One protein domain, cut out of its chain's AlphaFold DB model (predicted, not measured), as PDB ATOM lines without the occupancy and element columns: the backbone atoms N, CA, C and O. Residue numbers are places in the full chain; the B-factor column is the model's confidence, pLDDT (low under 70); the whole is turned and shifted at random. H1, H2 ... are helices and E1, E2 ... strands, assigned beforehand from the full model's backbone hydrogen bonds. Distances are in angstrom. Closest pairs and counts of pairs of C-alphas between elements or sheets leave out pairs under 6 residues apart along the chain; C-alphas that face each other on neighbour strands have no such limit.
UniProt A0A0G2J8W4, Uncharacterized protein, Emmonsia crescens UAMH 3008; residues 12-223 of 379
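Overview. This is residues 12 to 223 of the 379 residues of an uncharacterized protein of Emmonsia crescens UAMH 3008 (UniProt A0A0G2J8W4). Helix H2 makes the middle: its first part packs on one face of a strongly twisted five-stranded sheet, and its last residues reach a small strand hairpin, E6 and E7. The long H4 crosses H2, with H3 and H5 packed along H4, while H6 only grazes the sheet. The 212 printed residues have six named helices and seven named strands, in the order E1 H1 E2 E3 E4 E5 H2 H3 E6 E7 H4 H5 H6. The larger sheet runs E2 E1 E5 E4 E3, all antiparallel, and the class is mixed, helices and strands. The whole is compact, with a radius of gyration of the C-alphas of 17.6 A and spans of 50 by 50 by 34 A.

Arrangement. Start at inner strand E1, residues 12 to 17: its antiparallel neighbours are edge strand E2, residues 35 to 41, with N 14 and O 38 at 2.9 A, and E5, residues 93 to 99, with N 15 and O 97 at 2.8 A. H1, residues 29 to 32, only grazes this sheet. Edge strand E3, residues 52 to 54, E4, residues 66 to 73, and E5 form a meander, each strand the antiparallel neighbour of the one before; look at N 53 and O 67, 2.8 A, and N 70 and O 96, 2.9 A. H2, residues 107 to 122, is on one face, making two layers, at a height over the sheet of 8.6 A; the closest C-alphas of H2 and E2 are Ala 107 and Thr 37, 5.0 A. The closest C-alphas of H2 and E6, residues 147 to 151, are Lys 121 and Ser 148, 5.9 A. E6 forms a hairpin with E7, residues 156 to 160, with N 149 and O 158 at 2.9 A. H4, residues 164 to 183, is the hub: its residues 167 to 175 touch residues 112 to 116 of H2 at a steep tilt of 63 degrees, opposite ways, closest at C-alphas 171 and 112, 6.4 A. H3, residues 130 to 138, touches H4 at a shallow tilt of 22 degrees, opposite ways, closest at C-alphas 136 and 166, 5.7 A. H5, residues 194 to 199, forms a helical hairpin with H4, closest at C-alphas 194 and 179, 4.3 A. H6, residues 208 to 219, grazes the sheet with residues 211 to 218. Every O i to N i+4 pair is within hydrogen-bond range in H2 to H6; H1 is too short for one.

Along the chain. Find C-alpha 12 at (27.212, -38.896, -15.148), where E1 begins. E4 measures 22.7 A, H2 21.9 A and H4 28.8 A. H6 ends at C-alpha 219, (31.920, -63.191, -3.231).

Size, cuts and confidence. The C-alphas farthest apart, Asn 26 and Thr 142, are 53.4 A apart. The printed part has no cut; the long links are E1 to H1, E3 to E4 and E4 to E5. Confidence is under 70 at residues 19 to 33, 73 to 93, 140 to 144, 184 to 192 and 219 to 223.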
ATOM      1  N   GLN A  12      27.606 -38.590 -16.514       90.44
ATOM      2  CA  GLN A  12      27.212 -38.896 -15.148       90.44
ATOM      3  C   GLN A  12      28.130 -38.152 -14.177       90.44
ATOM      4  O   GLN A  12      29.318 -37.938 -14.443       90.44
ATOM      5  N   GLU A  13      27.563 -37.723 -13.057       92.75
ATOM      6  CA  GLU A  13      28.307 -37.040 -12.005       92.75
ATOM      7  C   GLU A  13      28.999 -38.046 -11.087       92.75
ATOM      8  O   GLU A  13      28.466 -39.108 -10.754       92.75
ATOM      9  N   CYS A  14      30.206 -37.688 -10.669       91.19
ATOM     10  CA  CYS A  14      30.998 -38.414  -9.691       91.19
ATOM     11  C   CYS A  14      31.749 -37.419  -8.801       91.19
ATOM     12  O   CYS A  14      31.806 -36.223  -9.086       91.19
ATOM     13  N   VAL A  15      32.357 -37.906  -7.726       90.94
ATOM     14  CA  VAL A  15      33.094 -37.075  -6.776       90.94
ATOM     15  C   VAL A  15      34.581 -37.183  -7.044       90.94
ATOM     16  O   VAL A  15      35.127 -38.278  -7.117       90.94
ATOM     17  N   ARG A  16      35.260 -36.047  -7.137       86.75
ATOM     18  CA  ARG A  16      36.715 -35.957  -7.138       86.75
ATOM     19  C   ARG A  16      37.205 -35.505  -5.772       86.75
ATOM     20  O   ARG A  16      36.753 -34.485  -5.261       86.75
ATOM     21  N   VAL A  17      38.167 -36.234  -5.225       83.75
ATOM     22  CA  VAL A  17      38.883 -35.905  -3.997       83.75
ATOM     23  C   VAL A  17      40.345 -35.637  -4.328       83.75
ATOM     24  O   VAL A  17      41.069 -36.528  -4.778       83.75
ATOM     25  N   ASN A  18      40.776 -34.400  -4.117       74.94
ATOM     26  CA  ASN A  18      42.138 -33.951  -4.363       74.94
ATOM     27  C   ASN A  18      42.924 -33.898  -3.048       74.94
ATOM     28  O   ASN A  18      42.556 -33.133  -2.154       74.94
ATOM     29  N   PRO A  19      44.032 -34.642  -2.914       64.94
ATOM     30  CA  PRO A  19      44.938 -34.439  -1.802       64.94
ATOM     31  C   PRO A  19      45.689 -33.115  -1.999       64.94
ATOM     32  O   PRO A  19      46.149 -32.795  -3.095       64.94
ATOM     33  N   HIS A  20      45.771 -32.325  -0.935       57.38
ATOM     34  CA  HIS A  20      46.248 -30.943  -0.911       57.38
ATOM     35  C   HIS A  20      47.710 -30.733  -1.368       57.38
ATOM     36  O   HIS A  20      48.524 -30.366  -0.537       57.38
ATOM     37  N   HIS A  21      48.090 -30.911  -2.640       47.12
ATOM     38  CA  HIS A  21      49.471 -30.598  -3.077       47.12
ATOM     39  C   HIS A  21      49.659 -30.097  -4.523       47.12
ATOM     40  O   HIS A  21      50.781 -29.745  -4.874       47.12
ATOM     41  N   LEU A  22      48.622 -30.003  -5.366       47.38
ATOM     42  CA  LEU A  22      48.784 -29.591  -6.781       47.38
ATOM     43  C   LEU A  22      48.097 -28.266  -7.149       47.38
ATOM     44  O   LEU A  22      47.940 -27.944  -8.322       47.38
ATOM     45  N   VAL A  23      47.691 -27.481  -6.155       46.91
ATOM     46  CA  VAL A  23      46.863 -26.289  -6.361       46.91
ATOM     47  C   VAL A  23      47.739 -25.041  -6.304       46.91
ATOM     48  O   VAL A  23      47.975 -24.475  -5.239       46.91
ATOM     49  N   GLY A  24      48.261 -24.613  -7.452       43.66
ATOM     50  CA  GLY A  24      48.780 -23.251  -7.583       43.66
ATOM     51  C   GLY A  24      47.626 -22.235  -7.553       43.66
ATOM     52  O   GLY A  24      46.503 -22.587  -7.907       43.66
ATOM     53  N   PRO A  25      47.862 -20.955  -7.215       51.03
ATOM     54  CA  PRO A  25      46.820 -19.916  -7.226       51.03
ATOM     55  C   PRO A  25      46.108 -19.757  -8.588       51.03
ATOM     56  O   PRO A  25      44.995 -19.237  -8.648       51.03
ATOM     57  N   ASN A  26      46.694 -20.276  -9.672       55.25
ATOM     58  CA  ASN A  26      46.144 -20.257 -11.032       55.25
ATOM     59  C   ASN A  26      45.357 -21.525 -11.420       55.25
ATOM     60  O   ASN A  26      44.973 -21.665 -12.577       55.25
ATOM     61  N   SER A  27      45.143 -22.462 -10.496       58.03
ATOM     62  CA  SER A  27      44.424 -23.710 -10.767       58.03
ATOM     63  C   SER A  27      42.928 -23.465 -11.001       58.03
ATOM     64  O   SER A  27      42.346 -22.520 -10.449       58.03
ATOM     65  N   GLY A  28      42.288 -24.350 -11.771       57.84
ATOM     66  CA  GLY A  28      40.850 -24.273 -12.048       57.84
ATOM     67  C   GLY A  28      39.996 -24.368 -10.777       57.84
ATOM     68  O   GLY A  28      40.454 -24.856  -9.742       57.84
ATOM     69  N   VAL A  29      38.732 -23.929 -10.844       61.25
ATOM     70  CA  VAL A  29      37.796 -23.948  -9.697       61.25
ATOM     71  C   VAL A  29      37.673 -25.348  -9.091       61.25
ATOM     72  O   VAL A  29      37.676 -25.493  -7.872       61.25
ATOM     73  N   GLU A  30      37.652 -26.385  -9.932       56.47
ATOM     74  CA  GLU A  30      37.607 -27.768  -9.462       56.47
ATOM     75  C   GLU A  30      38.870 -28.157  -8.679       56.47
ATOM     76  O   GLU A  30      38.820 -28.985  -7.775       56.47
ATOM     77  N   GLU A  31      40.041 -27.638  -9.058       59.31
ATOM     78  CA  GLU A  31      41.342 -28.014  -8.478       59.31
ATOM     79  C   GLU A  31      41.558 -27.407  -7.101       59.31
ATOM     80  O   GLU A  31      42.265 -27.998  -6.295       59.31
ATOM     81  N   ARG A  32      40.890 -26.289  -6.805       61.38
ATOM     82  CA  ARG A  32      41.001 -25.587  -5.520       61.38
ATOM     83  C   ARG A  32      40.272 -26.281  -4.376       61.38
ATOM     84  O   ARG A  32      40.703 -26.168  -3.231       61.38
ATOM     85  N   LYS A  33      39.171 -26.975  -4.667       68.62
ATOM     86  CA  LYS A  33      38.369 -27.669  -3.657       68.62
ATOM     87  C   LYS A  33      38.898 -29.086  -3.413       68.62
ATOM     88  O   LYS A  33      39.343 -29.779  -4.327       68.62
ATOM     89  N   VAL A  34      38.825 -29.515  -2.153       77.12
ATOM     90  CA  VAL A  34      39.274 -30.849  -1.715       77.12
ATOM     91  C   VAL A  34      38.334 -31.932  -2.212       77.12
ATOM     92  O   VAL A  34      38.796 -32.963  -2.680       77.12
ATOM     93  N   ILE A  35      37.027 -31.690  -2.119       84.06
ATOM     94  CA  ILE A  35      35.964 -32.588  -2.569       84.06
ATOM     95  C   ILE A  35      35.118 -31.800  -3.566       84.06
ATOM     96  O   ILE A  35      34.758 -30.652  -3.308       84.06
ATOM     97  N   THR A  36      34.863 -32.353  -4.747       85.62
ATOM     98  CA  THR A  36      34.131 -31.646  -5.809       85.62
ATOM     99  C   THR A  36      33.318 -32.613  -6.651       85.62
ATOM    100  O   THR A  36      33.833 -33.650  -7.065       85.62
ATOM    101  N   THR A  37      32.067 -32.259  -6.939       90.12
ATOM    102  CA  THR A  37      31.236 -32.962  -7.922       90.12
ATOM    103  C   THR A  37      31.735 -32.618  -9.319       90.12
ATOM    104  O   THR A  37      31.876 -31.444  -9.657       90.12
ATOM    105  N   VAL A  38      32.022 -33.630 -10.130       89.00
ATOM    106  CA  VAL A  38      32.510 -33.466 -11.499       89.00
ATOM    107  C   VAL A  38      31.738 -34.357 -12.459       89.00
ATOM    108  O   VAL A  38      31.449 -35.523 -12.182       89.00
ATOM    109  N   SER A  39      31.468 -33.810 -13.634       91.38
ATOM    110  CA  SER A  39      30.796 -34.510 -14.720       91.38
ATOM    111  C   SER A  39      31.804 -35.285 -15.566       91.38
ATOM    112  O   SER A  39      32.831 -34.748 -16.005       91.38
ATOM    113  N   ARG A  40      31.525 -36.570 -15.800       88.50
ATOM    114  CA  ARG A  40      32.353 -37.453 -16.628       88.50
ATOM    115  C   ARG A  40      31.480 -38.275 -17.580       88.50
ATOM    116  O   ARG A  40      30.355 -38.614 -17.226       88.50
ATOM    117  N   PRO A  41      31.964 -38.617 -18.786       89.88
ATOM    118  CA  PRO A  41      31.267 -39.571 -19.647       89.88
ATOM    119  C   PRO A  41      31.069 -40.904 -18.918       89.88
ATOM    120  O   PRO A  41      31.971 -41.334 -18.203       89.88
ATOM    121  N   LYS A  42      29.955 -41.609 -19.139       88.25
ATOM    122  CA  LYS A  42      29.722 -42.945 -18.551       88.25
ATOM    123  C   LYS A  42      30.785 -43.979 -18.935       88.25
ATOM    124  O   LYS A  42      30.994 -44.945 -18.213       88.25
ATOM    125  N   SER A  43      31.495 -43.761 -20.043       86.81
ATOM    126  CA  SER A  43      32.657 -44.561 -20.448       86.81
ATOM    127  C   SER A  43      33.910 -44.321 -19.595       86.81
ATOM    128  O   SER A  43      34.903 -45.028 -19.754       86.81
ATOM    129  N   HIS A  44      33.902 -43.328 -18.702       88.38
ATOM    130  CA  HIS A  44      35.021 -43.039 -17.816       88.38
ATOM    131  C   HIS A  44      35.273 -44.201 -16.845       88.38
ATOM    132  O   HIS A  44      34.344 -44.761 -16.264       88.38
ATOM    133  N   ALA A  45      36.550 -44.508 -16.602       87.06
ATOM    134  CA  ALA A  45      36.994 -45.678 -15.837       87.06
ATOM    135  C   ALA A  45      36.455 -45.756 -14.393       87.06
ATOM    136  O   ALA A  45      36.416 -46.834 -13.810       87.06
ATOM    137  N   VAL A  46      36.015 -44.636 -13.809       87.31
ATOM    138  CA  VAL A  46      35.392 -44.626 -12.472       87.31
ATOM    139  C   VAL A  46      34.095 -45.442 -12.432       87.31
ATOM    140  O   VAL A  46      33.876 -46.180 -11.476       87.31
ATOM    141  N   PHE A  47      33.271 -45.380 -13.482       89.81
ATOM    142  CA  PHE A  47      31.964 -46.044 -13.521       89.81
ATOM    143  C   PHE A  47      32.076 -47.547 -13.803       89.81
ATOM    144  O   PHE A  47      31.196 -48.317 -13.436       89.81
ATOM    145  N   SER A  48      33.192 -47.985 -14.386       87.75
ATOM    146  CA  SER A  48      33.516 -49.398 -14.612       87.75
ATOM    147  C   SER A  48      34.552 -49.949 -13.627       87.75
ATOM    148  O   SER A  48      34.957 -51.109 -13.741       87.75
ATOM    149  N   SER A  49      34.981 -49.149 -12.641       83.69
ATOM    150  CA  SER A  49      36.017 -49.566 -11.699       83.69
ATOM    151  C   SER A  49      35.561 -50.773 -10.885       83.69
ATOM    152  O   SER A  49      34.450 -50.820 -10.344       83.69
ATOM    153  N   LYS A  50      36.464 -51.750 -10.783       82.56
ATOM    154  CA  LYS A  50      36.312 -52.942  -9.946       82.56
ATOM    155  C   LYS A  50      36.728 -52.689  -8.498       82.56
ATOM    156  O   LYS A  50      36.471 -53.549  -7.654       82.56
ATOM    157  N   GLN A  51      37.393 -51.572  -8.209       81.44
ATOM    158  CA  GLN A  51      37.821 -51.220  -6.862       81.44
ATOM    159  C   GLN A  51      36.628 -50.636  -6.112       81.44
ATOM    160  O   GLN A  51      36.156 -49.553  -6.449       81.44
ATOM    161  N   ILE A  52      36.123 -51.388  -5.132       84.06
ATOM    162  CA  ILE A  52      34.948 -51.006  -4.353       84.06
ATOM    163  C   ILE A  52      35.364 -50.654  -2.934       84.06
ATOM    164  O   ILE A  52      36.159 -51.364  -2.316       84.06
ATOM    165  N   ARG A  53      34.807 -49.562  -2.423       83.94
ATOM    166  CA  ARG A  53      35.068 -49.042  -1.092       83.94
ATOM    167  C   ARG A  53      33.765 -48.835  -0.343       83.94
ATOM    168  O   ARG A  53      32.813 -48.308  -0.901       83.94
ATOM    169  N   LEU A  54      33.740 -49.215   0.925       84.62
ATOM    170  CA  LEU A  54      32.610 -48.983   1.814       84.62
ATOM    171  C   LEU A  54      33.035 -47.983   2.891       84.62
ATOM    172  O   LEU A  54      34.080 -48.168   3.517       84.62
ATOM    173  N   LEU A  55      32.259 -46.913   3.063       82.88
ATOM    174  CA  LEU A  55      32.450 -45.950   4.148       82.88
ATOM    175  C   LEU A  55      31.401 -46.189   5.230       82.88
ATOM    176  O   LEU A  55      30.238 -46.450   4.927       82.88
ATOM    177  N   GLY A  56      31.808 -46.009   6.482       74.88
ATOM    178  CA  GLY A  56      30.911 -46.043   7.619       74.88
ATOM    179  C   GLY A  56      30.784 -47.424   8.257       74.88
ATOM    180  O   GLY A  56      31.316 -48.416   7.758       74.88
ATOM    181  N   PRO A  57      30.078 -47.481   9.393       82.19
ATOM    182  CA  PRO A  57      29.873 -48.704  10.153       82.19
ATOM    183  C   PRO A  57      28.836 -49.650   9.532       82.19
ATOM    184  O   PRO A  57      28.705 -50.783   9.984       82.19
ATOM    185  N   LEU A  58      28.065 -49.185   8.542       86.62
ATOM    186  CA  LEU A  58      26.920 -49.917   8.011       86.62
ATOM    187  C   LEU A  58      27.334 -50.830   6.850       86.62
ATOM    188  O   LEU A  58      27.908 -50.340   5.872       86.62
ATOM    189  N   PRO A  59      27.018 -52.135   6.905       84.81
ATOM    190  CA  PRO A  59      27.195 -53.020   5.765       84.81
ATOM    191  C   PRO A  59      26.148 -52.736   4.667       84.81
ATOM    192  O   PRO A  59      25.092 -52.161   4.951       84.81
ATOM    193  N   PRO A  60      26.384 -53.158   3.408       85.31
ATOM    194  CA  PRO A  60      25.501 -52.826   2.284       85.31
ATOM    195  C   PRO A  60      24.059 -53.323   2.429       85.31
ATOM    196  O   PRO A  60      23.125 -52.668   1.983       85.31
ATOM    197  N   ASN A  61      23.858 -54.450   3.113       82.06
ATOM    198  CA  ASN A  61      22.537 -55.004   3.419       82.06
ATOM    199  C   ASN A  61      21.799 -54.282   4.567       82.06
ATOM    200  O   ASN A  61      20.665 -54.637   4.868       82.06
ATOM    201  N   GLN A  62      22.429 -53.302   5.221       82.00
ATOM    202  CA  GLN A  62      21.855 -52.503   6.314       82.00
ATOM    203  C   GLN A  62      21.934 -50.993   6.021       82.00
ATOM    204  O   GLN A  62      22.029 -50.178   6.937       82.00
ATOM    205  N   GLY A  63      21.942 -50.618   4.738       78.12
ATOM    206  CA  GLY A  63      21.967 -49.216   4.307       78.12
ATOM    207  C   GLY A  63      23.365 -48.625   4.110       78.12
ATOM    208  O   GLY A  63      23.491 -47.428   3.864       78.12
ATOM    209  N   GLY A  64      24.425 -49.435   4.189       85.62
ATOM    210  CA  GLY A  64      25.757 -49.040   3.734       85.62
ATOM    211  C   GLY A  64      25.795 -48.829   2.220       85.62
ATOM    212  O   GLY A  64      25.168 -49.570   1.465       85.62
ATOM    213  N   ILE A  65      26.547 -47.831   1.757       88.75
ATOM    214  CA  ILE A  65      26.589 -47.482   0.332       88.75
ATOM    215  C   ILE A  65      28.004 -47.719  -0.197       88.75
ATOM    216  O   ILE A  65      28.931 -46.997   0.182       88.75
ATOM    217  N   PRO A  66      28.202 -48.754  -1.033       89.88
ATOM    218  CA  PRO A  66      29.489 -49.012  -1.650       89.88
ATOM    219  C   PRO A  66      29.762 -48.026  -2.790       89.88
ATOM    220  O   PRO A  66      28.885 -47.678  -3.584       89.88
ATOM    221  N   PHE A  67      31.023 -47.630  -2.905       89.62
ATOM    222  CA  PHE A  67      31.533 -46.714  -3.914       89.62
ATOM    223  C   PHE A  67      32.520 -47.402  -4.835       89.62
ATOM    224  O   PHE A  67      33.366 -48.171  -4.384       89.62
ATOM    225  N   ARG A  68      32.483 -47.050  -6.115       89.31
ATOM    226  CA  ARG A  68      33.573 -47.317  -7.050       89.31
ATOM    227  C   ARG A  68      34.664 -46.284  -6.833       89.31
ATOM    228  O   ARG A  68      34.379 -45.093  -6.820       89.31
ATOM    229  N   GLU A  69      35.900 -46.734  -6.681       87.69
ATOM    230  CA  GLU A  69      37.075 -45.886  -6.485       87.69
ATOM    231  C   GLU A  69      37.976 -45.958  -7.723       87.69
ATOM    232  O   GLU A  69      38.218 -47.034  -8.272       87.69
ATOM    233  N   TYR A  70      38.485 -44.817  -8.178       85.06
ATOM    234  CA  TYR A  70      39.448 -44.739  -9.275       85.06
ATOM    235  C   TYR A  70      40.530 -43.703  -8.966       85.06
ATOM    236  O   TYR A  70      40.233 -42.544  -8.693       85.06
ATOM    237  N   LEU A  71      41.797 -44.112  -9.002       80.81
ATOM    238  CA  LEU A  71      42.943 -43.294  -8.594       80.81
ATOM    239  C   LEU A  71      43.715 -42.768  -9.811       80.81
ATOM    240  O   LEU A  71      44.064 -43.529 -10.710       80.81
ATOM    241  N   VAL A  72      44.053 -41.477  -9.803       72.38
ATOM    242  CA  VAL A  72      44.821 -40.783 -10.850       72.38
ATOM    243  C   VAL A  72      45.996 -40.033 -10.203       72.38
ATOM    244  O   VAL A  72      45.782 -39.159  -9.367       72.38
ATOM    245  N   GLY A  73      47.248 -40.358 -10.551       62.97
ATOM    246  CA  GLY A  73      48.440 -39.702  -9.973       62.97
ATOM    247  C   GLY A  73      49.768 -40.428 -10.215       62.97
ATOM    248  O   GLY A  73      49.792 -41.476 -10.849       62.97
ATOM    249  N   ILE A  74      50.891 -39.905  -9.707       47.59
ATOM    250  CA  ILE A  74      52.257 -40.442  -9.952       47.59
ATOM    251  C   ILE A  74      52.415 -41.889  -9.430       47.59
ATOM    252  O   ILE A  74      53.168 -42.680  -9.992       47.59
ATOM    253  N   GLY A  75      51.622 -42.278  -8.425       46.22
ATOM    254  CA  GLY A  75      51.517 -43.655  -7.924       46.22
ATOM    255  C   GLY A  75      50.532 -44.560  -8.684       46.22
ATOM    256  O   GLY A  75      50.353 -45.706  -8.295       46.22
ATOM    257  N   SER A  76      49.884 -44.090  -9.756       45.56
ATOM    258  CA  SER A  76      48.829 -44.828 -10.489       45.56
ATOM    259  C   SER A  76      49.308 -46.072 -11.247       45.56
ATOM    260  O   SER A  76      48.485 -46.845 -11.723       45.56
ATOM    261  N   ARG A  77      50.624 -46.295 -11.359       41.56
ATOM    262  CA  ARG A  77      51.207 -47.427 -12.106       41.56
ATOM    263  C   ARG A  77      51.818 -48.523 -11.237       41.56
ATOM    264  O   ARG A  77      52.264 -49.539 -11.760       41.56
ATOM    265  N   GLN A  78      51.831 -48.352  -9.922       37.34
ATOM    266  CA  GLN A  78      52.214 -49.405  -8.987       37.34
ATOM    267  C   GLN A  78      51.030 -49.597  -8.059       37.34
ATOM    268  O   GLN A  78      50.612 -48.646  -7.417       37.34
ATOM    269  N   GLY A  79      50.459 -50.803  -8.038       42.47
ATOM    270  CA  GLY A  79      49.271 -51.175  -7.265       42.47
ATOM    271  C   GLY A  79      49.454 -51.096  -5.746       42.47
ATOM    272  O   GLY A  79      49.184 -52.063  -5.036       42.47
ATOM    273  N   SER A  80      49.920 -49.964  -5.223       38.25
ATOM    274  CA  SER A  80      49.868 -49.646  -3.813       38.25
ATOM    275  C   SER A  80      48.411 -49.370  -3.474       38.25
ATOM    276  O   SER A  80      47.914 -48.251  -3.620       38.25
ATOM    277  N   SER A  81      47.730 -50.431  -3.045       40.28
ATOM    278  CA  SER A  81      46.516 -50.330  -2.247       40.28
ATOM    279  C   SER A  81      46.705 -49.222  -1.203       40.28
ATOM    280  O   SER A  81      47.773 -49.176  -0.575       40.28
ATOM    281  N   PRO A  82      45.721 -48.330  -0.987       42.59
ATOM    282  CA  PRO A  82      45.799 -47.383   0.116       42.59
ATOM    283  C   PRO A  82      46.047 -48.157   1.418       42.59
ATOM    284  O   PRO A  82      45.531 -49.265   1.604       42.59
ATOM    285  N   LYS A  83      46.905 -47.612   2.290       37.03
ATOM    286  CA  LYS A  83      47.230 -48.231   3.579       37.03
ATOM    287  C   LYS A  83      45.925 -48.432   4.357       37.03
ATOM    288  O   LYS A  83      45.251 -47.462   4.696       37.03
ATOM    289  N   LEU A  84      45.600 -49.697   4.636       40.34
ATOM    290  CA  LEU A  84      44.348 -50.157   5.260       40.34
ATOM    291  C   LEU A  84      44.006 -49.418   6.571       40.34
ATOM    292  O   LEU A  84      42.842 -49.295   6.932       40.34
ATOM    293  N   ALA A  85      45.027 -48.903   7.261       36.53
ATOM    294  CA  ALA A  85      44.903 -48.281   8.572       36.53
ATOM    295  C   ALA A  85      44.301 -46.865   8.556       36.53
ATOM    296  O   ALA A  85      43.733 -46.452   9.560       36.53
ATOM    297  N   GLU A  86      44.394 -46.114   7.452       41.88
ATOM    298  CA  GLU A  86      44.109 -44.670   7.510       41.88
ATOM    299  C   GLU A  86      42.832 -44.240   6.796       41.88
ATOM    300  O   GLU A  86      42.324 -43.168   7.099       41.88
ATOM    301  N   ASN A  87      42.254 -45.043   5.897       49.03
ATOM    302  CA  ASN A  87      41.061 -44.645   5.130       49.03
ATOM    303  C   ASN A  87      41.152 -43.234   4.497       49.03
ATOM    304  O   ASN A  87      40.136 -42.637   4.138       49.03
ATOM    305  N   LEU A  88      42.360 -42.711   4.298       45.59
ATOM    306  CA  LEU A  88      42.597 -41.432   3.653       45.59
ATOM    307  C   LEU A  88      42.964 -41.681   2.184       45.59
ATOM    308  O   LEU A  88      43.648 -42.665   1.882       45.59
ATOM    309  N   PRO A  89      42.494 -40.835   1.251       48.19
ATOM    310  CA  PRO A  89      43.003 -40.848  -0.115       48.19
ATOM    311  C   PRO A  89      44.525 -40.656  -0.083       48.19
ATOM    312  O   PRO A  89      45.045 -39.906   0.743       48.19
ATOM    313  N   ASN A  90      45.243 -41.360  -0.961       54.28
ATOM    314  CA  ASN A  90      46.695 -41.224  -1.061       54.28
ATOM    315  C   ASN A  90      47.047 -39.741  -1.273       54.28
ATOM    316  O   ASN A  90      46.545 -39.131  -2.214       54.28
ATOM    317  N   SER A  91      47.912 -39.172  -0.426       55.19
ATOM    318  CA  SER A  91      48.254 -37.745  -0.434       55.19
ATOM    319  C   SER A  91      48.922 -37.264  -1.732       55.19
ATOM    320  O   SER A  91      49.108 -36.065  -1.924       55.19
ATOM    321  N   THR A  92      49.276 -38.179  -2.638       56.09
ATOM    322  CA  THR A  92      49.902 -37.878  -3.933       56.09
ATOM    323  C   THR A  92      49.004 -38.156  -5.144       56.09
ATOM    324  O   THR A  92      49.475 -38.040  -6.277       56.09
ATOM    325  N   SER A  93      47.750 -38.578  -4.941       67.75
ATOM    326  CA  SER A  93      46.860 -39.014  -6.026       67.75
ATOM    327  C   SER A  93      45.451 -38.448  -5.892       67.75
ATOM    328  O   SER A  93      44.798 -38.599  -4.862       67.75
ATOM    329  N   THR A  94      44.936 -37.874  -6.975       76.94
ATOM    330  CA  THR A  94      43.519 -37.538  -7.100       76.94
ATOM    331  C   THR A  94      42.696 -38.822  -7.119       76.94
ATOM    332  O   THR A  94      42.990 -39.750  -7.871       76.94
ATOM    333  N   THR A  95      41.652 -38.880  -6.300       83.81
ATOM    334  CA  THR A  95      40.754 -40.036  -6.219       83.81
ATOM    335  C   THR A  95      39.380 -39.655  -6.741       83.81
ATOM    336  O   THR A  95      38.859 -38.606  -6.388       83.81
ATOM    337  N   TYR A  96      38.786 -40.500  -7.569       88.25
ATOM    338  CA  TYR A  96      37.412 -40.372  -8.024       88.25
ATOM    339  C   TYR A  96      36.550 -41.427  -7.339       88.25
ATOM    340  O   TYR A  96      36.949 -42.590  -7.264       88.25
ATOM    341  N   TYR A  97      35.371 -41.021  -6.884       90.69
ATOM    342  CA  TYR A  97      34.357 -41.887  -6.307       90.69
ATOM    343  C   TYR A  97      33.063 -41.777  -7.099       90.69
ATOM    344  O   TYR A  97      32.580 -40.677  -7.362       90.69
ATOM    345  N   ALA A  98      32.484 -42.915  -7.453       93.06
ATOM    346  CA  ALA A  98      31.133 -42.994  -7.993       93.06
ATOM    347  C   ALA A  98      30.292 -43.936  -7.134       93.06
ATOM    348  O   ALA A  98      30.827 -44.819  -6.457       93.06
ATOM    349  N   HIS A  99      28.976 -43.761  -7.168       93.38
ATOM    350  CA  HIS A  99      28.060 -44.737  -6.596       93.38
ATOM    351  C   HIS A  99      28.259 -46.105  -7.285       93.38
ATOM    352  O   HIS A  99      28.620 -46.165  -8.462       93.38
ATOM    353  N   TYR A 100      28.101 -47.219  -6.558       90.88
ATOM    354  CA  TYR A 100      28.239 -48.548  -7.173       90.88
ATOM    355  C   TYR A 100      27.139 -48.832  -8.207       90.88
ATOM    356  O   TYR A 100      27.430 -49.407  -9.263       90.88
ATOM    357  N   GLY A 101      25.905 -48.428  -7.890       87.38
ATOM    358  CA  GLY A 101      24.771 -48.408  -8.816       87.38
ATOM    359  C   GLY A 101      24.828 -47.240  -9.804       87.38
ATOM    360  O   GLY A 101      25.796 -46.486  -9.829       87.38
ATOM    361  N   ASP A 102      23.756 -47.049 -10.569       85.69
ATOM    362  CA  ASP A 102      23.741 -46.107 -11.703       85.69
ATOM    363  C   ASP A 102      23.416 -44.647 -11.331       85.69
ATOM    364  O   ASP A 102      23.321 -43.788 -12.210       85.69
ATOM    365  N   ASP A 103      23.266 -44.348 -10.041       88.44
ATOM    366  CA  ASP A 103      22.974 -42.995  -9.565       88.44
ATOM    367  C   ASP A 103      24.192 -42.074  -9.558       88.44
ATOM    368  O   ASP A 103      25.355 -42.492  -9.591       88.44
ATOM    369  N   THR A 104      23.910 -40.777  -9.498       91.00
ATOM    370  CA  THR A 104      24.920 -39.757  -9.251       91.00
ATOM    371  C   THR A 104      25.283 -39.705  -7.772       91.00
ATOM    372  O   THR A 104      24.478 -40.000  -6.889       91.00
ATOM    373  N   LEU A 105      26.529 -39.321  -7.504       90.88
ATOM    374  CA  LEU A 105      27.022 -39.059  -6.160       90.88
ATOM    375  C   LEU A 105      27.554 -37.631  -6.116       90.88
ATOM    376  O   LEU A 105      28.467 -37.297  -6.875       90.88
ATOM    377  N   THR A 106      27.007 -36.811  -5.221       91.75
ATOM    378  CA  THR A 106      27.472 -35.430  -5.044       91.75
ATOM    379  C   THR A 106      28.569 -35.331  -3.984       91.75
ATOM    380  O   THR A 106      28.729 -36.207  -3.127       91.75
ATOM    381  N   ALA A 107      29.340 -34.244  -4.032       89.56
ATOM    382  CA  ALA A 107      30.382 -33.935  -3.059       89.56
ATOM    383  C   ALA A 107      29.843 -33.890  -1.623       89.56
ATOM    384  O   ALA A 107      30.467 -34.451  -0.729       89.56
ATOM    385  N   GLU A 108      28.674 -33.287  -1.408       90.25
ATOM    386  CA  GLU A 108      28.048 -33.115  -0.093       90.25
ATOM    387  C   GLU A 108      27.599 -34.462   0.486       90.25
ATOM    388  O   GLU A 108      27.781 -34.735   1.679       90.25
ATOM    389  N   GLN A 109      27.054 -35.340  -0.366       91.69
ATOM    390  CA  GLN A 109      26.686 -36.704   0.014       91.69
ATOM    391  C   GLN A 109      27.918 -37.508   0.429       91.69
ATOM    392  O   GLN A 109      27.931 -38.115   1.504       91.69
ATOM    393  N   PHE A 110      28.969 -37.476  -0.395       90.94
ATOM    394  CA  PHE A 110      30.223 -38.160  -0.098       90.94
ATOM    395  C   PHE A 110      30.887 -37.607   1.167       90.94
ATOM    396  O   PHE A 110      31.312 -38.385   2.019       90.94
ATOM    397  N   GLU A 111      30.943 -36.284   1.330       89.69
ATOM    398  CA  GLU A 111      31.508 -35.644   2.518       89.69
ATOM    399  C   GLU A 111      30.766 -36.087   3.777       89.69
ATOM    400  O   GLU A 111      31.401 -36.497   4.747       89.69
ATOM    401  N   THR A 112      29.434 -36.073   3.759       90.25
ATOM    402  CA  THR A 112      28.634 -36.481   4.920       90.25
ATOM    403  C   THR A 112      28.887 -37.944   5.281       90.25
ATOM    404  O   THR A 112      29.072 -38.270   6.453       90.25
ATOM    405  N   MET A 113      28.975 -38.830   4.284       90.75
ATOM    406  CA  MET A 113      29.314 -40.240   4.501       90.75
ATOM    407  C   MET A 113      30.736 -40.440   5.028       90.75
ATOM    408  O   MET A 113      30.964 -41.257   5.921       90.75
ATOM    409  N   TRP A 114      31.696 -39.671   4.522       88.12
ATOM    410  CA  TRP A 114      33.072 -39.709   4.998       88.12
ATOM    411  C   TRP A 114      33.199 -39.204   6.441       88.12
ATOM    412  O   TRP A 114      33.897 -39.809   7.256       88.12
ATOM    413  N   GLN A 115      32.478 -38.142   6.799       88.94
ATOM    414  CA  GLN A 115      32.443 -37.652   8.176       88.94
ATOM    415  C   GLN A 115      31.701 -38.606   9.105       88.94
ATOM    416  O   GLN A 115      32.094 -38.733  10.262       88.94
ATOM    417  N   PHE A 116      30.687 -39.323   8.618       90.75
ATOM    418  CA  PHE A 116      30.024 -40.368   9.394       90.75
ATOM    419  C   PHE A 116      30.967 -41.538   9.703       90.75
ATOM    420  O   PHE A 116      31.036 -41.984  10.845       90.75
ATOM    421  N   ASP A 117      31.764 -41.985   8.727       88.75
ATOM    422  CA  ASP A 117      32.821 -42.985   8.936       88.75
ATOM    423  C   ASP A 117      33.849 -42.524   9.978       88.75
ATOM    424  O   ASP A 117      34.187 -43.254  10.913       88.75
ATOM    425  N   ARG A 118      34.295 -41.268   9.875       86.62
ATOM    426  CA  ARG A 118      35.207 -40.665  10.851       86.62
ATOM    427  C   ARG A 118      34.579 -40.562  12.241       86.62
ATOM    428  O   ARG A 118      35.250 -40.853  13.235       86.62
ATOM    429  N   PHE A 119      33.313 -40.157  12.315       89.88
ATOM    430  CA  PHE A 119      32.545 -40.086  13.551       89.88
ATOM    431  C   PHE A 119      32.449 -41.458  14.207       89.88
ATOM    432  O   PHE A 119      32.755 -41.577  15.390       89.88
ATOM    433  N   ALA A 120      32.122 -42.496  13.438       88.69
ATOM    434  CA  ALA A 120      32.034 -43.847  13.959       88.69
ATOM    435  C   ALA A 120      33.376 -44.334  14.517       88.69
ATOM    436  O   ALA A 120      33.407 -44.914  15.597       88.69
ATOM    437  N   LYS A 121      34.495 -44.055  13.839       85.56
ATOM    438  CA  LYS A 121      35.834 -44.507  14.264       85.56
ATOM    439  C   LYS A 121      36.410 -43.749  15.452       85.56
ATOM    440  O   LYS A 121      37.118 -44.335  16.265       85.56
ATOM    441  N   THR A 122      36.190 -42.438  15.506       80.94
ATOM    442  CA  THR A 122      36.947 -41.544  16.403       80.94
ATOM    443  C   THR A 122      36.076 -40.708  17.332       80.94
ATOM    444  O   THR A 122      36.605 -40.042  18.215       80.94
ATOM    445  N   GLY A 123      34.758 -40.666  17.113       78.81
ATOM    446  CA  GLY A 123      33.842 -39.759  17.813       78.81
ATOM    447  C   GLY A 123      34.105 -38.270  17.545       78.81
ATOM    448  O   GLY A 123      33.483 -37.407  18.173       78.81
ATOM    449  N   ASN A 124      35.026 -37.950  16.627       75.00
ATOM    450  CA  ASN A 124      35.553 -36.607  16.421       75.00
ATOM    451  C   ASN A 124      35.227 -36.094  15.023       75.00
ATOM    452  O   ASN A 124      35.883 -36.432  14.037       75.00
ATOM    453  N   VAL A 125      34.241 -35.204  14.976       79.00
ATOM    454  CA  VAL A 125      33.898 -34.402  13.805       79.00
ATOM    455  C   VAL A 125      33.784 -32.952  14.254       79.00
ATOM    456  O   VAL A 125      33.268 -32.653  15.332       79.00
ATOM    457  N   VAL A 126      34.333 -32.053  13.443       75.62
ATOM    458  CA  VAL A 126      34.360 -30.615  13.720       75.62
ATOM    459  C   VAL A 126      32.927 -30.100  13.889       75.62
ATOM    460  O   VAL A 126      32.052 -30.466  13.112       75.62
ATOM    461  N   ARG A 127      32.696 -29.246  14.898       75.88
ATOM    462  CA  ARG A 127      31.397 -28.610  15.221       75.88
ATOM    463  C   ARG A 127      30.279 -29.539  15.724       75.88
ATOM    464  O   ARG A 127      29.191 -29.045  15.995       75.88
ATOM    465  N   LEU A 128      30.536 -30.830  15.933       84.56
ATOM    466  CA  LEU A 128      29.608 -31.709  16.653       84.56
ATOM    467  C   LEU A 128      29.850 -31.606  18.166       84.56
ATOM    468  O   LEU A 128      30.894 -32.040  18.656       84.56
ATOM    469  N   ASP A 129      28.896 -31.029  18.898       86.62
ATOM    470  CA  ASP A 129      28.952 -30.912  20.361       86.62
ATOM    471  C   ASP A 129      28.550 -32.219  21.078       86.62
ATOM    472  O   ASP A 129      27.952 -33.125  20.494       86.62
ATOM    473  N   ASP A 130      28.844 -32.325  22.376       87.69
ATOM    474  CA  ASP A 130      28.567 -33.539  23.162       87.69
ATOM    475  C   ASP A 130      27.073 -33.868  23.297       87.69
ATOM    476  O   ASP A 130      26.701 -35.000  23.628       87.69
ATOM    477  N   ARG A 131      26.186 -32.892  23.079       88.50
ATOM    478  CA  ARG A 131      24.739 -33.113  23.117       88.50
ATOM    479  C   ARG A 131      24.285 -33.802  21.836       88.50
ATOM    480  O   ARG A 131      23.569 -34.799  21.912       88.50
ATOM    481  N   VAL A 132      24.716 -33.303  20.683       89.50
ATOM    482  CA  VAL A 132      24.407 -33.877  19.374       89.50
ATOM    483  C   VAL A 132      25.073 -35.242  19.228       89.50
ATOM    484  O   VAL A 132      24.412 -36.188  18.806       89.50
ATOM    485  N   LYS A 133      26.328 -35.398  19.676       90.38
ATOM    486  CA  LYS A 133      26.999 -36.709  19.708       90.38
ATOM    487  C   LYS A 133      26.185 -37.740  20.484       90.38
ATOM    488  O   LYS A 133      25.900 -38.805  19.948       90.38
ATOM    489  N   ARG A 134      25.755 -37.421  21.713       88.44
ATOM    490  CA  ARG A 134      24.904 -38.324  22.509       88.44
ATOM    491  C   ARG A 134      23.603 -38.655  21.794       88.44
ATOM    492  O   ARG A 134      23.271 -39.825  21.684       88.44
ATOM    493  N   LYS A 135      22.920 -37.648  21.244       88.94
ATOM    494  CA  LYS A 135      21.677 -37.842  20.487       88.94
ATOM    495  C   LYS A 135      21.852 -38.815  19.317       88.94
ATOM    496  O   LYS A 135      20.966 -39.629  19.078       88.94
ATOM    497  N   ILE A 136      22.974 -38.730  18.599       90.50
ATOM    498  CA  ILE A 136      23.290 -39.643  17.495       90.50
ATOM    499  C   ILE A 136      23.586 -41.046  18.033       90.50
ATOM    500  O   ILE A 136      23.035 -41.998  17.502       90.50
ATOM    501  N   LEU A 137      24.411 -41.178  19.079       89.44
ATOM    502  CA  LEU A 137      24.868 -42.474  19.604       89.44
ATOM    503  C   LEU A 137      23.795 -43.274  20.355       89.44
ATOM    504  O   LEU A 137      23.879 -44.497  20.370       89.44
ATOM    505  N   THR A 138      22.840 -42.611  21.017       86.38
ATOM    506  CA  THR A 138      21.831 -43.275  21.870       86.38
ATOM    507  C   THR A 138      20.429 -43.296  21.269       86.38
ATOM    508  O   THR A 138      19.539 -43.903  21.862       86.38
ATOM    509  N   LEU A 139      20.209 -42.611  20.137       81.69
ATOM    510  CA  LEU A 139      18.908 -42.479  19.465       81.69
ATOM    511  C   LEU A 139      17.731 -42.196  20.427       81.69
ATOM    512  O   LEU A 139      16.638 -42.731  20.257       81.69
ATOM    513  N   GLY A 140      17.930 -41.339  21.436       63.84
ATOM    514  CA  GLY A 140      16.882 -41.000  22.411       63.84
ATOM    515  C   GLY A 140      16.904 -41.843  23.691       63.84
ATOM    516  O   GLY A 140      15.870 -42.353  24.118       63.84
ATOM    517  N   ASP A 141      18.081 -41.947  24.317       63.28
ATOM    518  CA  ASP A 141      18.304 -42.337  25.724       63.28
ATOM    519  C   ASP A 141      17.820 -43.736  26.165       63.28
ATOM    520  O   ASP A 141      17.708 -43.994  27.363       63.28
ATOM    521  N   THR A 142      17.562 -44.665  25.239       53.09
ATOM    522  CA  THR A 142      16.949 -45.972  25.575       53.09
ATOM    523  C   THR A 142      17.731 -47.211  25.132       53.09
ATOM    524  O   THR A 142      17.334 -48.320  25.483       53.09
ATOM    525  N   VAL A 143      18.862 -47.065  24.432       59.06
ATOM    526  CA  VAL A 143      19.652 -48.193  23.899       59.06
ATOM    527  C   VAL A 143      21.115 -48.087  24.335       59.06
ATOM    528  O   VAL A 143      21.618 -46.985  24.572       59.06
ATOM    529  N   GLU A 144      21.800 -49.232  24.446       69.19
ATOM    530  CA  GLU A 144      23.266 -49.261  24.490       69.19
ATOM    531  C   GLU A 144      23.826 -48.401  23.351       69.19
ATOM    532  O   GLU A 144      23.447 -48.564  22.191       69.19
ATOM    533  N   ALA A 145      24.696 -47.453  23.695       83.50
ATOM    534  CA  ALA A 145      25.248 -46.527  22.719       83.50
ATOM    535  C   ALA A 145      26.045 -47.286  21.655       83.50
ATOM    536  O   ALA A 145      26.872 -48.142  21.993       83.50
ATOM    537  N   ALA A 146      25.840 -46.928  20.384       88.00
ATOM    538  CA  ALA A 146      26.659 -47.458  19.305       88.00
ATOM    539  C   ALA A 146      28.142 -47.182  19.588       88.00
ATOM    540  O   ALA A 146      28.523 -46.096  20.041       88.00
ATOM    541  N   ARG A 147      28.988 -48.180  19.345       88.56
ATOM    542  CA  ARG A 147      30.415 -48.117  19.659       88.56
ATOM    543  C   ARG A 147      31.242 -48.755  18.563       88.56
ATOM    544  O   ARG A 147      30.773 -49.605  17.810       88.56
ATOM    545  N   SER A 148      32.487 -48.322  18.483       88.25
ATOM    546  CA  SER A 148      33.448 -48.852  17.527       88.25
ATOM    547  C   SER A 148      34.744 -49.134  18.257       88.25
ATOM    548  O   SER A 148      35.202 -48.310  19.049       88.25
ATOM    549  N   ALA A 149      35.337 -50.283  17.979       86.00
ATOM    550  CA  ALA A 149      36.620 -50.678  18.531       86.00
ATOM    551  C   ALA A 149      37.573 -51.001  17.385       86.00
ATOM    552  O   ALA A 149      37.179 -51.627  16.404       86.00
ATOM    553  N   PHE A 150      38.824 -50.564  17.496       83.31
ATOM    554  CA  PHE A 150      39.856 -51.001  16.566       83.31
ATOM    555  C   PHE A 150      40.341 -52.386  16.993       83.31
ATOM    556  O   PHE A 150      40.864 -52.547  18.095       83.31
ATOM    557  N   ASP A 151      40.156 -53.376  16.130       77.06
ATOM    558  CA  ASP A 151      40.702 -54.711  16.310       77.06
ATOM    559  C   ASP A 151      42.120 -54.765  15.729       77.06
ATOM    560  O   ASP A 151      42.339 -54.683  14.517       77.06
ATOM    561  N   GLU A 152      43.098 -54.912  16.621       76.62
ATOM    562  CA  GLU A 152      44.514 -54.988  16.266       76.62
ATOM    563  C   GLU A 152      44.841 -56.215  15.406       76.62
ATOM    564  O   GLU A 152      45.754 -56.152  14.577       76.62
ATOM    565  N   SER A 153      44.097 -57.316  15.570       73.56
ATOM    566  CA  SER A 153      44.390 -58.584  14.899       73.56
ATOM    567  C   SER A 153      44.048 -58.536  13.406       73.56
ATOM    568  O   SER A 153      44.868 -58.906  12.563       73.56
ATOM    569  N   SER A 154      42.876 -57.997  13.068       71.81
ATOM    570  CA  SER A 154      42.438 -57.764  11.687       71.81
ATOM    571  C   SER A 154      42.923 -56.432  11.106       71.81
ATOM    572  O   SER A 154      42.859 -56.241   9.890       71.81
ATOM    573  N   ARG A 155      43.418 -55.512  11.949       73.12
ATOM    574  CA  ARG A 155      43.695 -54.106  11.602       73.12
ATOM    575  C   ARG A 155      42.465 -53.401  11.024       73.12
ATOM    576  O   ARG A 155      42.583 -52.609  10.087       73.12
ATOM    577  N   THR A 156      41.289 -53.695  11.575       75.00
ATOM    578  CA  THR A 156      40.013 -53.113  11.140       75.00
ATOM    579  C   THR A 156      39.199 -52.591  12.313       75.00
ATOM    580  O   THR A 156      39.438 -52.948  13.461       75.00
ATOM    581  N   TYR A 157      38.250 -51.702  12.032       79.25
ATOM    582  CA  TYR A 157      37.266 -51.294  13.029       79.25
ATOM    583  C   TYR A 157      36.111 -52.290  13.057       79.25
ATOM    584  O   TYR A 157      35.512 -52.581  12.023       79.25
ATOM    585  N   VAL A 158      35.792 -52.766  14.255       83.06
ATOM    586  CA  VAL A 158      34.573 -53.508  14.560       83.06
ATOM    587  C   VAL A 158      33.530 -52.510  15.042       83.06
ATOM    588  O   VAL A 158      33.804 -51.683  15.914       83.06
ATOM    589  N   TYR A 159      32.344 -52.582  14.453       88.06
ATOM    590  CA  TYR A 159      31.234 -51.679  14.720       88.06
ATOM    591  C   TYR A 159      30.110 -52.436  15.416       88.06
ATOM    592  O   TYR A 159      29.638 -53.451  14.912       88.06
ATOM    593  N   GLU A 160      29.660 -51.925  16.558       87.38
ATOM    594  CA  GLU A 160      28.595 -52.527  17.359       87.38
ATOM    595  C   GLU A 160      27.465 -51.520  17.580       87.38
ATOM    596  O   GLU A 160      27.703 -50.360  17.916       87.38
ATOM    597  N   GLY A 161      26.220 -51.956  17.378       87.25
ATOM    598  CA  GLY A 161      25.024 -51.146  17.634       87.25
ATOM    599  C   GLY A 161      24.717 -50.054  16.599       87.25
ATOM    600  O   GLY A 161      23.676 -49.410  16.696       87.25
ATOM    601  N   TRP A 162      25.566 -49.852  15.587       89.38
ATOM    602  CA  TRP A 162      25.304 -48.895  14.510       89.38
ATOM    603  C   TRP A 162      24.169 -49.364  13.599       89.38
ATOM    604  O   TRP A 162      24.114 -50.521  13.193       89.38
ATOM    605  N   THR A 163      23.275 -48.444  13.242       90.31
ATOM    606  CA  THR A 163      22.113 -48.714  12.382       90.31
ATOM    607  C   THR A 163      21.880 -47.571  11.399       90.31
ATOM    608  O   THR A 163      22.416 -46.473  11.572       90.31
ATOM    609  N   GLU A 164      21.029 -47.790  10.397       89.19
ATOM    610  CA  GLU A 164      20.605 -46.747   9.454       89.19
ATOM    611  C   GLU A 164      20.046 -45.504  10.169       89.19
ATOM    612  O   GLU A 164      20.339 -44.375   9.781       89.19
ATOM    613  N   ALA A 165      19.324 -45.683  11.280       90.12
ATOM    614  CA  ALA A 165      18.800 -44.568  12.068       90.12
ATOM    615  C   ALA A 165      19.915 -43.660  12.622       90.12
ATOM    616  O   ALA A 165      19.743 -42.440  12.660       90.12
ATOM    617  N   HIS A 166      21.075 -44.223  12.981       91.31
ATOM    618  CA  HIS A 166      22.247 -43.442  13.390       91.31
ATOM    619  C   HIS A 166      22.782 -42.604  12.231       91.31
ATOM    620  O   HIS A 166      23.085 -41.426  12.419       91.31
ATOM    621  N   PHE A 167      22.862 -43.185  11.029       91.25
ATOM    622  CA  PHE A 167      23.288 -42.456   9.837       91.25
ATOM    623  C   PHE A 167      22.315 -41.327   9.496       91.25
ATOM    624  O   PHE A 167      22.744 -40.193   9.317       91.25
ATOM    625  N   VAL A 168      21.008 -41.594   9.483       91.38
ATOM    626  CA  VAL A 168      19.983 -40.576   9.206       91.38
ATOM    627  C   VAL A 168      20.032 -39.447  10.239       91.38
ATOM    628  O   VAL A 168      19.910 -38.275   9.877       91.38
ATOM    629  N   GLN A 169      20.225 -39.774  11.520       91.69
ATOM    630  CA  GLN A 169      20.347 -38.770  12.575       91.69
ATOM    631  C   GLN A 169      21.635 -37.952  12.424       91.69
ATOM    632  O   GLN A 169      21.579 -36.727  12.514       91.69
ATOM    633  N   PHE A 170      22.771 -38.598  12.146       92.75
ATOM    634  CA  PHE A 170      24.033 -37.916  11.862       92.75
ATOM    635  C   PHE A 170      23.909 -36.995  10.647       92.75
ATOM    636  O   PHE A 170      24.288 -35.833  10.724       92.75
ATOM    637  N   PHE A 171      23.336 -37.492   9.551       92.69
ATOM    638  CA  PHE A 171      23.164 -36.762   8.300       92.69
ATOM    639  C   PHE A 171      22.388 -35.462   8.522       92.69
ATOM    640  O   PHE A 171      22.839 -34.389   8.128       92.69
ATOM    641  N   LYS A 172      21.247 -35.542   9.220       91.88
ATOM    642  CA  LYS A 172      20.425 -34.369   9.546       91.88
ATOM    643  C   LYS A 172      21.215 -33.327  10.332       91.88
ATOM    644  O   LYS A 172      21.192 -32.159   9.965       91.88
ATOM    645  N   GLU A 173      21.907 -33.743  11.389       92.06
ATOM    646  CA  GLU A 173      22.655 -32.826  12.257       92.06
ATOM    647  C   GLU A 173      23.903 -32.256  11.563       92.06
ATOM    648  O   GLU A 173      24.253 -31.096  11.750       92.06
ATOM    649  N   TYR A 174      24.572 -33.044  10.722       91.81
ATOM    650  CA  TYR A 174      25.732 -32.580   9.966       91.81
ATOM    651  C   TYR A 174      25.340 -31.511   8.939       91.81
ATOM    652  O   TYR A 174      25.952 -30.441   8.891       91.81
ATOM    653  N   CYS A 175      24.276 -31.755   8.166       90.94
ATOM    654  CA  CYS A 175      23.786 -30.808   7.167       90.94
ATOM    655  C   CYS A 175      23.265 -29.507   7.800       90.94
ATOM    656  O   CYS A 175      23.537 -28.427   7.277       90.94
ATOM    657  N   THR A 176      22.575 -29.568   8.948       89.31
ATOM    658  CA  THR A 176      22.125 -28.352   9.654       89.31
ATOM    659  C   THR A 176      23.301 -27.528  10.174       89.31
ATOM    660  O   THR A 176      23.296 -26.304  10.028       89.31
ATOM    661  N   LEU A 177      24.337 -28.174  10.722       88.62
ATOM    662  CA  LEU A 177      25.557 -27.501  11.178       88.62
ATOM    663  C   LEU A 177      26.309 -26.829  10.021       88.62
ATOM    664  O   LEU A 177      26.770 -25.693  10.166       88.62
ATOM    665  N   LYS A 178      26.410 -27.494   8.867       87.44
ATOM    666  CA  LYS A 178      27.010 -26.923   7.652       87.44
ATOM    667  C   LYS A 178      26.209 -25.743   7.106       87.44
ATOM    668  O   LYS A 178      26.790 -24.693   6.833       87.44
ATOM    669  N   ALA A 179      24.884 -25.869   7.035       86.31
ATOM    670  CA  ALA A 179      24.004 -24.788   6.602       86.31
ATOM    671  C   ALA A 179      24.135 -23.546   7.505       86.31
ATOM    672  O   ALA A 179      24.269 -22.426   7.002       86.31
ATOM    673  N   ALA A 180      24.161 -23.745   8.828       84.00
ATOM    674  CA  ALA A 180      24.339 -22.671   9.805       84.00
ATOM    675  C   ALA A 180      25.718 -22.004   9.692       84.00
ATOM    676  O   ALA A 180      25.815 -20.780   9.740       84.00
ATOM    677  N   ALA A 181      26.781 -22.785   9.490       80.69
ATOM    678  CA  ALA A 181      28.119 -22.242   9.287       80.69
ATOM    679  C   ALA A 181      28.225 -21.387   8.016       80.69
ATOM    680  O   ALA A 181      28.821 -20.313   8.059       80.69
ATOM    681  N   SER A 182      27.598 -21.821   6.918       73.81
ATOM    682  CA  SER A 182      27.551 -21.043   5.675       73.81
ATOM    683  C   SER A 182      26.802 -19.713   5.837       73.81
ATOM    684  O   SER A 182      27.093 -18.775   5.098       73.81
ATOM    685  N   ALA A 183      25.868 -19.604   6.790       70.00
ATOM    686  CA  ALA A 183      25.085 -18.387   7.017       70.00
ATOM    687  C   ALA A 183      25.843 -17.306   7.811       70.00
ATOM    688  O   ALA A 183      25.507 -16.128   7.716       70.00
ATOM    689  N   ILE A 184      26.856 -17.691   8.596       66.25
ATOM    690  CA  ILE A 184      27.615 -16.780   9.473       66.25
ATOM    691  C   ILE A 184      28.762 -16.083   8.707       66.25
ATOM    692  O   ILE A 184      29.393 -15.171   9.229       66.25
ATOM    693  N   GLY A 185      28.992 -16.438   7.435       54.28
ATOM    694  CA  GLY A 185      29.994 -15.793   6.572       54.28
ATOM    695  C   GLY A 185      31.444 -16.175   6.889       54.28
ATOM    696  O   GLY A 185      32.362 -15.588   6.330       54.28
ATOM    697  N   ASP A 186      31.650 -17.170   7.753       44.34
ATOM    698  CA  ASP A 186      32.945 -17.487   8.369       44.34
ATOM    699  C   ASP A 186      33.685 -18.647   7.676       44.34
ATOM    700  O   ASP A 186      34.388 -19.439   8.306       44.34
ATOM    701  N   THR A 187      33.513 -18.799   6.360       46.97
ATOM    702  CA  THR A 187      34.262 -19.799   5.588       46.97
ATOM    703  C   THR A 187      34.728 -19.247   4.254       46.97
ATOM    704  O   THR A 187      33.980 -19.207   3.277       46.97
ATOM    705  N   ASP A 188      36.017 -18.923   4.214       41.72
ATOM    706  CA  ASP A 188      36.832 -18.959   3.009       41.72
ATOM    707  C   ASP A 188      36.627 -20.310   2.292       41.72
ATOM    708  O   ASP A 188      37.108 -21.355   2.730       41.72
ATOM    709  N   GLY A 189      35.892 -20.304   1.179       48.25
ATOM    710  CA  GLY A 189      35.985 -21.341   0.146       48.25
ATOM    711  C   GLY A 189      35.117 -22.604   0.268       48.25
ATOM    712  O   GLY A 189      35.219 -23.450  -0.626       48.25
ATOM    713  N   ASP A 190      34.242 -22.753   1.270       50.31
ATOM    714  CA  ASP A 190      33.304 -23.895   1.324       50.31
ATOM    715  C   ASP A 190      32.114 -23.613   0.398       50.31
ATOM    716  O   ASP A 190      31.097 -23.044   0.778       50.31
ATOM    717  N   GLY A 191      32.315 -23.861  -0.895       53.47
ATOM    718  CA  GLY A 191      31.438 -23.348  -1.944       53.47
ATOM    719  C   GLY A 191      30.131 -24.113  -2.129       53.47
ATOM    720  O   GLY A 191      29.804 -24.355  -3.286       53.47
ATOM    721  N   ALA A 192      29.466 -24.504  -1.041       59.94
ATOM    722  CA  ALA A 192      28.063 -24.891  -1.046       59.94
ATOM    723  C   ALA A 192      27.269 -23.915  -0.173       59.94
ATOM    724  O   ALA A 192      27.618 -23.669   0.984       59.94
ATOM    725  N   THR A 193      26.223 -23.317  -0.743       70.50
ATOM    726  CA  THR A 193      25.421 -22.297  -0.054       70.50
ATOM    727  C   THR A 193      24.608 -22.893   1.100       70.50
ATOM    728  O   THR A 193      24.318 -24.090   1.133       70.50
ATOM    729  N   THR A 194      24.158 -22.053   2.041       75.44
ATOM    730  CA  THR A 194      23.197 -22.458   3.084       75.44
ATOM    731  C   THR A 194      22.003 -23.215   2.492       75.44
ATOM    732  O   THR A 194      21.580 -24.225   3.050       75.44
ATOM    733  N   LEU A 195      21.491 -22.763   1.341       76.00
ATOM    734  CA  LEU A 195      20.368 -23.400   0.655       76.00
ATOM    735  C   LEU A 195      20.730 -24.786   0.100       76.00
ATOM    736  O   LEU A 195      19.903 -25.693   0.155       76.00
ATOM    737  N   GLU A 196      21.946 -24.971  -0.411       81.00
ATOM    738  CA  GLU A 196      22.411 -26.269  -0.910       81.00
ATOM    739  C   GLU A 196      22.479 -27.297   0.217       81.00
ATOM    740  O   GLU A 196      21.852 -28.348   0.100       81.00
ATOM    741  N   TRP A 197      23.111 -26.962   1.349       86.56
ATOM    742  CA  TRP A 197      23.219 -27.863   2.505       86.56
ATOM    743  C   TRP A 197      21.868 -28.258   3.112       86.56
ATOM    744  O   TRP A 197      21.710 -29.384   3.581       86.56
ATOM    745  N   MET A 198      20.872 -27.367   3.080       83.62
ATOM    746  CA  MET A 198      19.518 -27.678   3.560       83.62
ATOM    747  C   MET A 198      18.756 -28.648   2.647       83.62
ATOM    748  O   MET A 198      17.849 -29.334   3.117       83.62
ATOM    749  N   ASN A 199      19.112 -28.706   1.363       86.06
ATOM    750  CA  ASN A 199      18.421 -29.514   0.360       86.06
ATOM    751  C   ASN A 199      19.127 -30.843   0.048       86.06
ATOM    752  O   ASN A 199      18.573 -31.658  -0.697       86.06
ATOM    753  N   VAL A 200      20.318 -31.092   0.610       88.19
ATOM    754  CA  VAL A 200      21.034 -32.360   0.412       88.19
ATOM    755  C   VAL A 200      20.208 -33.506   0.988       88.19
ATOM    756  O   VAL A 200      19.785 -33.485   2.145       88.19
ATOM    757  N   LYS A 201      20.004 -34.541   0.175       90.25
ATOM    758  CA  LYS A 201      19.381 -35.800   0.590       90.25
ATOM    759  C   LYS A 201      20.448 -36.874   0.779       90.25
ATOM    760  O   LYS A 201      21.447 -36.850   0.051       90.25
ATOM    761  N   PRO A 202      20.246 -37.827   1.708       87.31
ATOM    762  CA  PRO A 202      21.141 -38.964   1.822       87.31
ATOM    763  C   PRO A 202      21.197 -39.712   0.481       87.31
ATOM    764  O   PRO A 202      20.183 -39.770  -0.225       87.31
ATOM    765  N   PRO A 203      22.367 -40.248   0.102       87.06
ATOM    766  CA  PRO A 203      22.484 -41.052  -1.105       87.06
ATOM    767  C   PRO A 203      21.585 -42.292  -1.014       87.06
ATOM    768  O   PRO A 203      21.298 -42.794   0.076       87.06
ATOM    769  N   ARG A 204      21.089 -42.756  -2.165       89.38
ATOM    770  CA  ARG A 204      20.178 -43.903  -2.227       89.38
ATOM    771  C   ARG A 204      20.933 -45.182  -1.853       89.38
ATOM    772  O   ARG A 204      22.049 -45.398  -2.309       89.38
ATOM    773  N   ALA A 205      20.308 -46.052  -1.065       88.06
ATOM    774  CA  ALA A 205      20.798 -47.414  -0.870       88.06
ATOM    775  C   ALA A 205      20.695 -48.239  -2.166       88.06
ATOM    776  O   ALA A 205      19.865 -47.953  -3.032       88.06
ATOM    777  N   LEU A 206      21.503 -49.296  -2.284       90.06
ATOM    778  CA  LEU A 206      21.392 -50.234  -3.403       90.06
ATOM    779  C   LEU A 206      20.009 -50.896  -3.428       90.06
ATOM    780  O   LEU A 206      19.462 -51.244  -2.384       90.06
ATOM    781  N   ASN A 207      19.455 -51.083  -4.625       91.31
ATOM    782  CA  ASN A 207      18.264 -51.911  -4.800       91.31
ATOM    783  C   ASN A 207      18.647 -53.401  -4.741       91.31
ATOM    784  O   ASN A 207      19.830 -53.740  -4.738       91.31
ATOM    785  N   GLU A 208      17.660 -54.296  -4.679       90.69
ATOM    786  CA  GLU A 208      17.910 -55.737  -4.523       90.69
ATOM    787  C   GLU A 208      18.808 -56.301  -5.634       90.69
ATOM    788  O   GLU A 208      19.749 -57.042  -5.351       90.69
ATOM    789  N   ASP A 209      18.591 -55.891  -6.885       91.88
ATOM    790  CA  ASP A 209      19.391 -56.345  -8.024       91.88
ATOM    791  C   ASP A 209      20.837 -55.837  -7.960       91.88
ATOM    792  O   ASP A 209      21.782 -56.585  -8.211       91.88
ATOM    793  N   GLU A 210      21.036 -54.565  -7.616       92.31
ATOM    794  CA  GLU A 210      22.354 -53.963  -7.407       92.31
ATOM    795  C   GLU A 210      23.085 -54.605  -6.231       92.31
ATOM    796  O   GLU A 210      24.284 -54.862  -6.331       92.31
ATOM    797  N   LEU A 211      22.377 -54.879  -5.135       90.38
ATOM    798  CA  LEU A 211      22.931 -55.541  -3.961       90.38
ATOM    799  C   LEU A 211      23.348 -56.972  -4.303       90.38
ATOM    800  O   LEU A 211      24.453 -57.381  -3.955       90.38
ATOM    801  N   ASN A 212      22.522 -57.708  -5.047       89.06
ATOM    802  CA  ASN A 212      22.860 -59.044  -5.533       89.06
ATOM    803  C   ASN A 212      24.094 -59.014  -6.442       89.06
ATOM    804  O   ASN A 212      25.006 -59.820  -6.257       89.06
ATOM    805  N   ARG A 213      24.181 -58.054  -7.373       88.44
ATOM    806  CA  ARG A 213      25.383 -57.862  -8.204       88.44
ATOM    807  C   ARG A 213      26.616 -57.548  -7.363       88.44
ATOM    808  O   ARG A 213      27.650 -58.175  -7.561       88.44
ATOM    809  N   TYR A 214      26.494 -56.646  -6.390       87.25
ATOM    810  CA  TYR A 214      27.576 -56.314  -5.466       87.25
ATOM    811  C   TYR A 214      28.058 -57.553  -4.702       87.25
ATOM    812  O   TYR A 214      29.262 -57.806  -4.617       87.25
ATOM    813  N   LEU A 215      27.128 -58.345  -4.168       85.38
ATOM    814  CA  LEU A 215      27.438 -59.577  -3.453       85.38
ATOM    815  C   LEU A 215      28.131 -60.579  -4.377       85.38
ATOM    816  O   LEU A 215      29.140 -61.149  -3.989       85.38
ATOM    817  N   ILE A 216      27.677 -60.755  -5.618       83.88
ATOM    818  CA  ILE A 216      28.337 -61.643  -6.587       83.88
ATOM    819  C   ILE A 216      29.757 -61.150  -6.908       83.88
ATOM    820  O   ILE A 216      30.713 -61.922  -6.806       83.88
ATOM    821  N   ASP A 217      29.914 -59.865  -7.229       79.94
ATOM    822  CA  ASP A 217      31.201 -59.244  -7.571       79.94
ATOM    823  C   ASP A 217      32.225 -59.340  -6.432       79.94
ATOM    824  O   ASP A 217      33.436 -59.382  -6.683       79.94
ATOM    825  N   THR A 218      31.747 -59.346  -5.183       71.25
ATOM    826  CA  THR A 218      32.575 -59.442  -3.977       71.25
ATOM    827  C   THR A 218      32.784 -60.880  -3.508       71.25
ATOM    828  O   THR A 218      33.905 -61.214  -3.146       71.25
ATOM    829  N   HIS A 219      31.789 -61.770  -3.586       60.66
ATOM    830  CA  HIS A 219      31.920 -63.191  -3.231       60.66
ATOM    831  C   HIS A 219      32.777 -63.982  -4.221       60.66
ATOM    832  O   HIS A 219      33.473 -64.913  -3.817       60.66
ATOM    833  N   GLN A 220      32.805 -63.593  -5.500       53.69
ATOM    834  CA  GLN A 220      33.773 -64.138  -6.460       53.69
ATOM    835  C   GLN A 220      35.230 -63.765  -6.114       53.69
ATOM    836  O   GLN A 220      36.167 -64.282  -6.724       53.69
ATOM    837  N   ARG A 221      35.451 -62.897  -5.116       53.62
ATOM    838  CA  ARG A 221      36.766 -62.534  -4.582       53.62
ATOM    839  C   ARG A 221      36.916 -63.185  -3.203       53.62
ATOM    840  O   ARG A 221      36.393 -62.687  -2.215       53.62
ATOM    841  N   LEU A 222      37.608 -64.326  -3.143       37.47
ATOM    842  CA  LEU A 222      37.842 -65.083  -1.904       37.47
ATOM    843  C   LEU A 222      38.292 -64.201  -0.715       37.47
ATOM    844  O   LEU A 222      39.031 -63.225  -0.911       37.47
ATOM    845  N   PRO A 223      37.942 -64.593   0.530       35.62
ATOM    846  CA  PRO A 223      38.384 -63.901   1.735       35.62
ATOM    847  C   PRO A 223      39.910 -64.018   1.852       35.62
ATOM    848  O   PRO A 223      40.447 -65.108   2.033       35.62
TER     849      PRO A 223